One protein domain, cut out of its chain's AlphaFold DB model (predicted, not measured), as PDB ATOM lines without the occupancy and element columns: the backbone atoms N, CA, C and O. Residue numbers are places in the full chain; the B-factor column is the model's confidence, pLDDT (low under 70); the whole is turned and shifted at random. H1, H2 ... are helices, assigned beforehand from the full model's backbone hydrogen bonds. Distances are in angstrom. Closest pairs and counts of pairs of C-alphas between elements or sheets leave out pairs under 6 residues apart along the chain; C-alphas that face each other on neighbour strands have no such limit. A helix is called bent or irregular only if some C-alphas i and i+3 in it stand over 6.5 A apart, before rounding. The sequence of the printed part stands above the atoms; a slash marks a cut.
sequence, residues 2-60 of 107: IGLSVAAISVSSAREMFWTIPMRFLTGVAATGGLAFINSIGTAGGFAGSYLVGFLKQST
ATOM      1  N   ILE A   2     -77.995  67.385  24.322       79.69
ATOM      2  CA  ILE A   2     -77.493  68.240  23.223       79.69
ATOM      3  C   ILE A   2     -77.203  67.452  21.927       79.69
ATOM      4  O   ILE A   2     -77.624  67.871  20.856       79.69
ATOM      5  N   GLY A   3     -76.566  66.275  22.010       78.81
ATOM      6  CA  GLY A   3     -76.264  65.461  20.820       78.81
ATOM      7  C   GLY A   3     -77.502  64.959  20.058       78.81
ATOM      8  O   GLY A   3     -77.512  64.963  18.831       78.81
ATOM      9  N   LEU A   4     -78.574  64.595  20.773       81.81
ATOM     10  CA  LEU A   4     -79.849  64.200  20.160       81.81
ATOM     11  C   LEU A   4     -80.571  65.405  19.543       81.81
ATOM     12  O   LEU A   4     -81.139  65.286  18.461       81.81
ATOM     13  N   SER A   5     -80.500  66.573  20.188       88.06
ATOM     14  CA  SER A   5     -81.063  67.818  19.657       88.06
ATOM     15  C   SER A   5     -80.367  68.256  18.366       88.06
ATOM     16  O   SER A   5     -81.042  68.568  17.391       88.06
ATOM     17  N   VAL A   6     -79.031  68.216  18.311       84.56
ATOM     18  CA  VAL A   6     -78.261  68.569  17.102       84.56
ATOM     19  C   VAL A   6     -78.545  67.594  15.956       84.56
ATOM     20  O   VAL A   6     -78.739  68.021  14.815       84.56
ATOM     21  N   ALA A   7     -78.642  66.293  16.249       80.75
ATOM     22  CA  ALA A   7     -79.031  65.294  15.258       80.75
ATOM     23  C   ALA A   7     -80.450  65.547  14.714       80.75
ATOM     24  O   ALA A   7     -80.662  65.493  13.503       80.75
ATOM     25  N   ALA A   8     -81.408  65.885  15.584       79.62
ATOM     26  CA  ALA A   8     -82.781  66.190  15.185       79.62
ATOM     27  C   ALA A   8     -82.868  67.440  14.293       79.62
ATOM     28  O   ALA A   8     -83.541  67.408  13.264       79.62
ATOM     29  N   ILE A   9     -82.145  68.510  14.642       83.31
ATOM     30  CA  ILE A   9     -82.078  69.739  13.837       83.31
ATOM     31  C   ILE A   9     -81.487  69.431  12.454       83.31
ATOM     32  O   ILE A   9     -82.067  69.807  11.440       83.31
ATOM     33  N   SER A  10     -80.398  68.662  12.400       78.12
ATOM     34  CA  SER A  10     -79.718  68.308  11.146       78.12
ATOM     35  C   SER A  10     -80.620  67.525  10.184       78.12
ATOM     36  O   SER A  10     -80.661  67.815   8.987       78.12
ATOM     37  N   VAL A  11     -81.374  66.546  10.696       78.06
ATOM     38  CA  VAL A  11     -82.284  65.725   9.879       78.06
ATOM     39  C   VAL A  11     -83.462  66.548   9.358       78.06
ATOM     40  O   VAL A  11     -83.848  66.388   8.198       78.06
ATOM     41  N   SER A  12     -84.025  67.434  10.181       78.56
ATOM     42  CA  SER A  12     -85.144  68.293   9.782       78.56
ATOM     43  C   SER A  12     -84.716  69.332   8.742       78.56
ATOM     44  O   SER A  12     -85.343  69.429   7.687       78.56
ATOM     45  N   SER A  13     -83.588  70.016   8.959       77.44
ATOM     46  CA  SER A  13     -83.056  71.009   8.016       77.44
ATOM     47  C   SER A  13     -82.694  70.397   6.660       77.44
ATOM     48  O   SER A  13     -82.988  70.980   5.615       77.44
ATOM     49  N   ALA A  14     -82.111  69.192   6.646       70.25
ATOM     50  CA  ALA A  14     -81.801  68.492   5.400       70.25
ATOM     51  C   ALA A  14     -83.063  68.148   4.586       70.25
ATOM     52  O   ALA A  14     -83.028  68.198   3.355       70.25
ATOM     53  N   ARG A  15     -84.192  67.838   5.246       69.19
ATOM     54  CA  ARG A  15     -85.470  67.608   4.556       69.19
ATOM     55  C   ARG A  15     -86.034  68.893   3.959       69.19
ATOM     56  O   ARG A  15     -86.412  68.886   2.794       69.19
ATOM     57  N   GLU A  16     -86.071  69.987   4.712       68.00
ATOM     58  CA  GLU A  16     -86.645  71.261   4.245       68.00
ATOM     59  C   GLU A  16     -85.873  71.857   3.054       68.00
ATOM     60  O   GLU A  16     -86.468  72.348   2.089       68.00
ATOM     61  N   MET A  17     -84.543  71.715   3.055       68.38
ATOM     62  CA  MET A  17     -83.684  72.111   1.933       68.38
ATOM     63  C   MET A  17     -83.976  71.301   0.658       68.38
ATOM     64  O   MET A  17     -83.901  71.817  -0.454       68.38
ATOM     65  N   PHE A  18     -84.352  70.029   0.797       63.62
ATOM     66  CA  PHE A  18     -84.667  69.171  -0.347       63.62
ATOM     67  C   PHE A  18     -86.005  69.538  -1.009       63.62
ATOM     68  O   PHE A  18     -86.169  69.381  -2.218       63.62
ATOM     69  N   TRP A  19     -86.954  70.061  -0.229       59.56
ATOM     70  CA  TRP A  19     -88.298  70.428  -0.689       59.56
ATOM     71  C   TRP A  19     -88.382  71.806  -1.354       59.56
ATOM     72  O   TRP A  19     -89.300  72.060  -2.135       59.56
ATOM     73  N   THR A  20     -87.407  72.685  -1.128       58.72
ATOM     74  CA  THR A  20     -87.338  73.997  -1.797       58.72
ATOM     75  C   THR A  20     -86.849  73.908  -3.243       58.72
ATOM     76  O   THR A  20     -87.155  74.786  -4.048       58.72
ATOM     77  N   ILE A  21     -86.152  72.830  -3.614       64.44
ATOM     78  CA  ILE A  21     -85.669  72.592  -4.982       64.44
ATOM     79  C   ILE A  21     -86.836  72.400  -5.975       64.44
ATOM     80  O   ILE A  21     -86.896  73.156  -6.942       64.44
ATOM     81  N   PRO A  22     -87.797  71.474  -5.775       58.50
ATOM     82  CA  PRO A  22     -88.903  71.285  -6.719       58.50
ATOM     83  C   PRO A  22     -89.882  72.468  -6.764       58.50
ATOM     84  O   PRO A  22     -90.387  72.789  -7.838       58.50
ATOM     85  N   MET A  23     -90.104  73.172  -5.645       60.72
ATOM     86  CA  MET A  23     -90.962  74.368  -5.618       60.72
ATOM     87  C   MET A  23     -90.378  75.546  -6.409       60.72
ATOM     88  O   MET A  23     -91.126  76.363  -6.930       60.72
ATOM     89  N   ARG A  24     -89.049  75.620  -6.561       58.78
ATOM     90  CA  ARG A  24     -88.410  76.617  -7.435       58.78
ATOM     91  C   ARG A  24     -88.615  76.331  -8.925       58.78
ATOM     92  O   ARG A  24     -88.539  77.260  -9.720       58.78
ATOM     93  N   PHE A  25     -88.879  75.078  -9.303       56.44
ATOM     94  CA  PHE A  25     -89.133  74.684 -10.694       56.44
ATOM     95  C   PHE A  25     -90.618  74.750 -11.093       56.44
ATOM     96  O   PHE A  25     -90.912  74.820 -12.284       56.44
ATOM     97  N   LEU A  26     -91.552  74.744 -10.134       58.34
ATOM     98  CA  LEU A  26     -92.999  74.854 -10.361       58.34
ATOM     99  C   LEU A  26     -93.536  76.112  -9.659       58.34
ATOM    100  O   LEU A  26     -93.764  76.102  -8.458       58.34
ATOM    101  N   THR A  27     -93.768  77.206 -10.382       60.25
ATOM    102  CA  THR A  27     -94.339  78.440  -9.808       60.25
ATOM    103  C   THR A  27     -95.875  78.420  -9.824       60.25
ATOM    104  O   THR A  27     -96.478  78.072 -10.839       60.25
ATOM    105  N   GLY A  28     -96.524  78.838  -8.730       67.69
ATOM    106  CA  GLY A  28     -97.982  79.040  -8.663       67.69
ATOM    107  C   GLY A  28     -98.798  77.774  -8.354       67.69
ATOM    108  O   GLY A  28     -98.399  76.952  -7.533       67.69
ATOM    109  N   VAL A  29     -99.955  77.609  -9.009       67.62
ATOM    110  CA  VAL A  29    -100.939  76.528  -8.748       67.62
ATOM    111  C   VAL A  29    -100.333  75.122  -8.881       67.62
ATOM    112  O   VAL A  29    -100.715  74.207  -8.150       67.62
ATOM    113  N   ALA A  30     -99.338  74.955  -9.757       70.06
ATOM    114  CA  ALA A  30     -98.642  73.686  -9.949       70.06
ATOM    115  C   ALA A  30     -97.834  73.243  -8.710       70.06
ATOM    116  O   ALA A  30     -97.802  72.051  -8.408       70.06
ATOM    117  N   ALA A  31     -97.229  74.174  -7.956       74.62
ATOM    118  CA  ALA A  31     -96.520  73.841  -6.714       74.62
ATOM    119  C   ALA A  31     -97.485  73.390  -5.616       74.62
ATOM    120  O   ALA A  31     -97.263  72.354  -4.991       74.62
ATOM    121  N   THR A  32     -98.577  74.129  -5.412       74.50
ATOM    122  CA  THR A  32     -99.595  73.791  -4.408       74.50
ATOM    123  C   THR A  32    -100.276  72.458  -4.726       74.50
ATOM    124  O   THR A  32    -100.459  71.636  -3.830       74.50
ATOM    125  N   GLY A  33    -100.578  72.196  -6.004       80.19
ATOM    126  CA  GLY A  33    -101.107  70.906  -6.456       80.19
ATOM    127  C   GLY A  33    -100.121  69.752  -6.251       80.19
ATOM    128  O   GLY A  33    -100.512  68.682  -5.789       80.19
ATOM    129  N   GLY A  34     -98.830  69.980  -6.514       76.06
ATOM    130  CA  GLY A  34     -97.774  69.006  -6.233       76.06
ATOM    131  C   GLY A  34     -97.656  68.676  -4.742       76.06
ATOM    132  O   GLY A  34     -97.579  67.507  -4.370       76.06
ATOM    133  N   LEU A  35     -97.715  69.689  -3.876       75.06
ATOM    134  CA  LEU A  35     -97.707  69.523  -2.419       75.06
ATOM    135  C   LEU A  35     -98.931  68.747  -1.914       75.06
ATOM    136  O   LEU A  35     -98.780  67.822  -1.115       75.06
ATOM    137  N   ALA A  36    -100.127  69.078  -2.412       81.06
ATOM    138  CA  ALA A  36    -101.361  68.375  -2.070       81.06
ATOM    139  C   ALA A  36    -101.301  66.896  -2.476       81.06
ATOM    140  O   ALA A  36    -101.614  66.019  -1.673       81.06
ATOM    141  N   PHE A  37    -100.814  66.609  -3.686       80.25
ATOM    142  CA  PHE A  37    -100.668  65.243  -4.186       80.25
ATOM    143  C   PHE A  37     -99.706  64.408  -3.336       80.25
ATOM    144  O   PHE A  37    -100.017  63.269  -2.978       80.25
ATOM    145  N   ILE A  38     -98.557  64.977  -2.954       80.44
ATOM    146  CA  ILE A  38     -97.603  64.275  -2.090       80.44
ATOM    147  C   ILE A  38     -98.212  64.023  -0.710       80.44
ATOM    148  O   ILE A  38     -98.022  62.942  -0.162       80.44
ATOM    149  N   ASN A  39     -98.966  64.975  -0.158       83.62
ATOM    150  CA  ASN A  39     -99.616  64.798   1.137       83.62
ATOM    151  C   ASN A  39    -100.676  63.680   1.099       83.62
ATOM    152  O   ASN A  39    -100.712  62.826   1.988       83.62
ATOM    153  N   SER A  40    -101.473  63.604   0.028       85.19
ATOM    154  CA  SER A  40    -102.420  62.504  -0.176       85.19
ATOM    155  C   SER A  40    -101.717  61.145  -0.254       85.19
ATOM    156  O   SER A  40    -102.132  60.205   0.422       85.19
ATOM    157  N   ILE A  41    -100.619  61.040  -1.013       84.50
ATOM    158  CA  ILE A  41     -99.836  59.795  -1.114       84.50
ATOM    159  C   ILE A  41     -99.150  59.452   0.209       84.50
ATOM    160  O   ILE A  41     -99.159  58.295   0.620       84.50
ATOM    161  N   GLY A  42     -98.557  60.434   0.887       75.75
ATOM    162  CA  GLY A  42     -97.857  60.239   2.154       75.75
ATOM    163  C   GLY A  42     -98.798  59.762   3.255       75.75
ATOM    164  O   GLY A  42     -98.475  58.827   3.986       75.75
ATOM    165  N   THR A  43     -99.998  60.336   3.312       82.31
ATOM    166  CA  THR A  43    -101.044  59.922   4.247       82.31
ATOM    167  C   THR A  43    -101.552  58.518   3.912       82.31
ATOM    168  O   THR A  43    -101.564  57.651   4.784       82.31
ATOM    169  N   ALA A  44    -101.873  58.234   2.644       84.44
ATOM    170  CA  ALA A  44    -102.314  56.905   2.214       84.44
ATOM    171  C   ALA A  44    -101.250  55.816   2.457       84.44
ATOM    172  O   ALA A  44    -101.561  54.739   2.966       84.44
ATOM    173  N   GLY A  45     -99.982  56.107   2.154       74.88
ATOM    174  CA  GLY A  45     -98.850  55.210   2.385       74.88
ATOM    175  C   GLY A  45     -98.550  55.000   3.870       74.88
ATOM    176  O   GLY A  45     -98.221  53.887   4.275       74.88
ATOM    177  N   GLY A  46     -98.720  56.034   4.699       71.94
ATOM    178  CA  GLY A  46     -98.599  55.938   6.154       71.94
ATOM    179  C   GLY A  46     -99.684  55.060   6.781       71.94
ATOM    180  O   GLY A  46     -99.372  54.214   7.624       71.94
ATOM    181  N   PHE A  47    -100.934  55.196   6.329       75.81
ATOM    182  CA  PHE A  47    -102.040  54.331   6.750       75.81
ATOM    183  C   PHE A  47    -101.833  52.882   6.302       75.81
ATOM    184  O   PHE A  47    -101.893  51.976   7.133       75.81
ATOM    185  N   ALA A  48    -101.514  52.651   5.025       77.44
ATOM    186  CA  ALA A  48    -101.267  51.310   4.498       77.44
ATOM    187  C   ALA A  48    -100.054  50.641   5.169       77.44
ATOM    188  O   ALA A  48    -100.115  49.473   5.546       77.44
ATOM    189  N   GLY A  49     -98.970  51.393   5.379       68.25
ATOM    190  CA  GLY A  49     -97.765  50.911   6.049       68.25
ATOM    191  C   GLY A  49     -98.011  50.556   7.513       68.25
ATOM    192  O   GLY A  49     -97.592  49.492   7.958       68.25
ATOM    193  N   SER A  50     -98.740  51.395   8.255       71.62
ATOM    194  CA  SER A  50     -99.070  51.130   9.664       71.62
ATOM    195  C   SER A  50    -100.032  49.953   9.818       71.62
ATOM    196  O   SER A  50     -99.872  49.156  10.740       71.62
ATOM    197  N   TYR A  51    -100.986  49.801   8.894       70.69
ATOM    198  CA  TYR A  51    -101.894  48.655   8.854       70.69
ATOM    199  C   TYR A  51    -101.134  47.350   8.590       70.69
ATOM    200  O   TYR A  51    -101.308  46.371   9.314       70.69
ATOM    201  N   LEU A  52    -100.215  47.360   7.620       65.38
ATOM    202  CA  LEU A  52     -99.378  46.208   7.298       65.38
ATOM    203  C   LEU A  52     -98.441  45.853   8.466       65.38
ATOM    204  O   LEU A  52     -98.399  44.707   8.900       65.38
ATOM    205  N   VAL A  53     -97.744  46.838   9.044       65.12
ATOM    206  CA  VAL A  53     -96.866  46.634  10.212       65.12
ATOM    207  C   VAL A  53     -97.666  46.127  11.418       65.12
ATOM    208  O   VAL A  53     -97.184  45.255  12.137       65.12
ATOM    209  N   GLY A  54     -98.875  46.650  11.643       62.56
ATOM    210  CA  GLY A  54     -99.777  46.223  12.714       62.56
ATOM    211  C   GLY A  54    -100.223  44.771  12.557       62.56
ATOM    212  O   GLY A  54    -100.114  43.998  13.508       62.56
ATOM    213  N   PHE A  55    -100.613  44.374  11.343       63.72
ATOM    214  CA  PHE A  55    -100.981  42.995  11.026       63.72
ATOM    215  C   PHE A  55     -99.804  42.026  11.226       63.72
ATOM    216  O   PHE A  55     -99.951  40.987  11.871       63.72
ATOM    217  N   LEU A  56     -98.600  42.403  10.777       57.12
ATOM    218  CA  LEU A  56     -97.384  41.618  11.023       57.12
ATOM    219  C   LEU A  56     -97.017  41.544  12.516       57.12
ATOM    220  O   LEU A  56     -96.527  40.517  12.986       57.12
ATOM    221  N   LYS A  57     -97.265  42.608  13.287       56.03
ATOM    222  CA  LYS A  57     -96.998  42.635  14.733       56.03
ATOM    223  C   LYS A  57     -97.905  41.665  15.495       56.03
ATOM    224  O   LYS A  57     -97.462  41.066  16.474       56.03
ATOM    225  N   GLN A  58     -99.140  41.493  15.029       57.66
ATOM    226  CA  GLN A  58    -100.154  40.658  15.670       57.66
ATOM    227  C   GLN A  58     -99.921  39.152  15.464       57.66
ATOM    228  O   GLN A  58    -100.391  38.354  16.267       57.66
ATOM    229  N   SER A  59     -99.152  38.759  14.441       57.25
ATOM    230  CA  SER A  59     -98.910  37.349  14.115       57.25
ATOM    231  C   SER A  59     -97.657  36.744  14.775       57.25
ATOM    232  O   SER A  59     -97.576  35.526  14.896       57.25
ATOM    233  N   THR A  60     -96.672  37.545  15.222       59.16
ATOM    234  CA  THR A  60     -95.339  36.989  15.585       59.16
ATOM    235  C   THR A  60     -94.742  37.488  16.911       59.16
ATOM    236  O   THR A  60     -93.791  36.893  17.415       59.16
TER     237      THR A  60
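What this domain is: This is residues 2 to 60 of the 107 residues of the protein "Major facilitator superfamily MFS_1" of Burkholderia cenocepacia (UniProt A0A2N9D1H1). Two long helices, H1 and H2, make an open V: the end of H1 and the beginning of H2 meet at a tight turn, and from there the two arms spread away from each other with nothing between them. Residues 2 to 18 of H1 and residues 36 to 60 of H2 stand free, and H2 is the longer arm. The printed part has 59 residues, with two named helices in the order H1, H2 and no named strand, and its class is all helix. The whole is extended, with a radius of gyration of the C-alphas of 16.6 A, and its outline is flat, spanning 48 by 36 by 10 A.

How they stand to each other: H1, residues 2 to 25, is joined by a tight link of three residues to H2, residues 29 to 60. The two helices are close but not clearly touching, with 1 pair of C-alphas within 8 A, those of Met 23 and Ala 31, 5.7 A apart. They run opposite ways at a steep tilt of 45 degrees. Their centres are 20.5 A apart. Of the O i to N i+4 pairs, 16 of 20 in H1 and 27 of 28 in H2 are within hydrogen-bond range.

Where its parts are: H1 begins with C-alpha 2 at (-77.493, 68.240, 23.223) and ends with C-alpha 25 at (-89.133, 74.684, -10.694), 36.4 A from first to last C-alpha. It is neither bent nor irregular, but only just: C-alphas 19 and 22 are 6.1 A apart. H2 runs from Val 29 to Thr 60, 46.8 A from first to last C-alpha, and its last C-alpha is at (-95.339, 36.989, 15.585).

The domain as a whole: The two C-alphas farthest apart are those of Thr 27 and Thr 60, at 48.6 A. The printed part has no cut. The mean pLDDT of the printed part is 71.6, and confidence is low, under 70, in residues 15 to 29, residue 49 and residues 52 to 60.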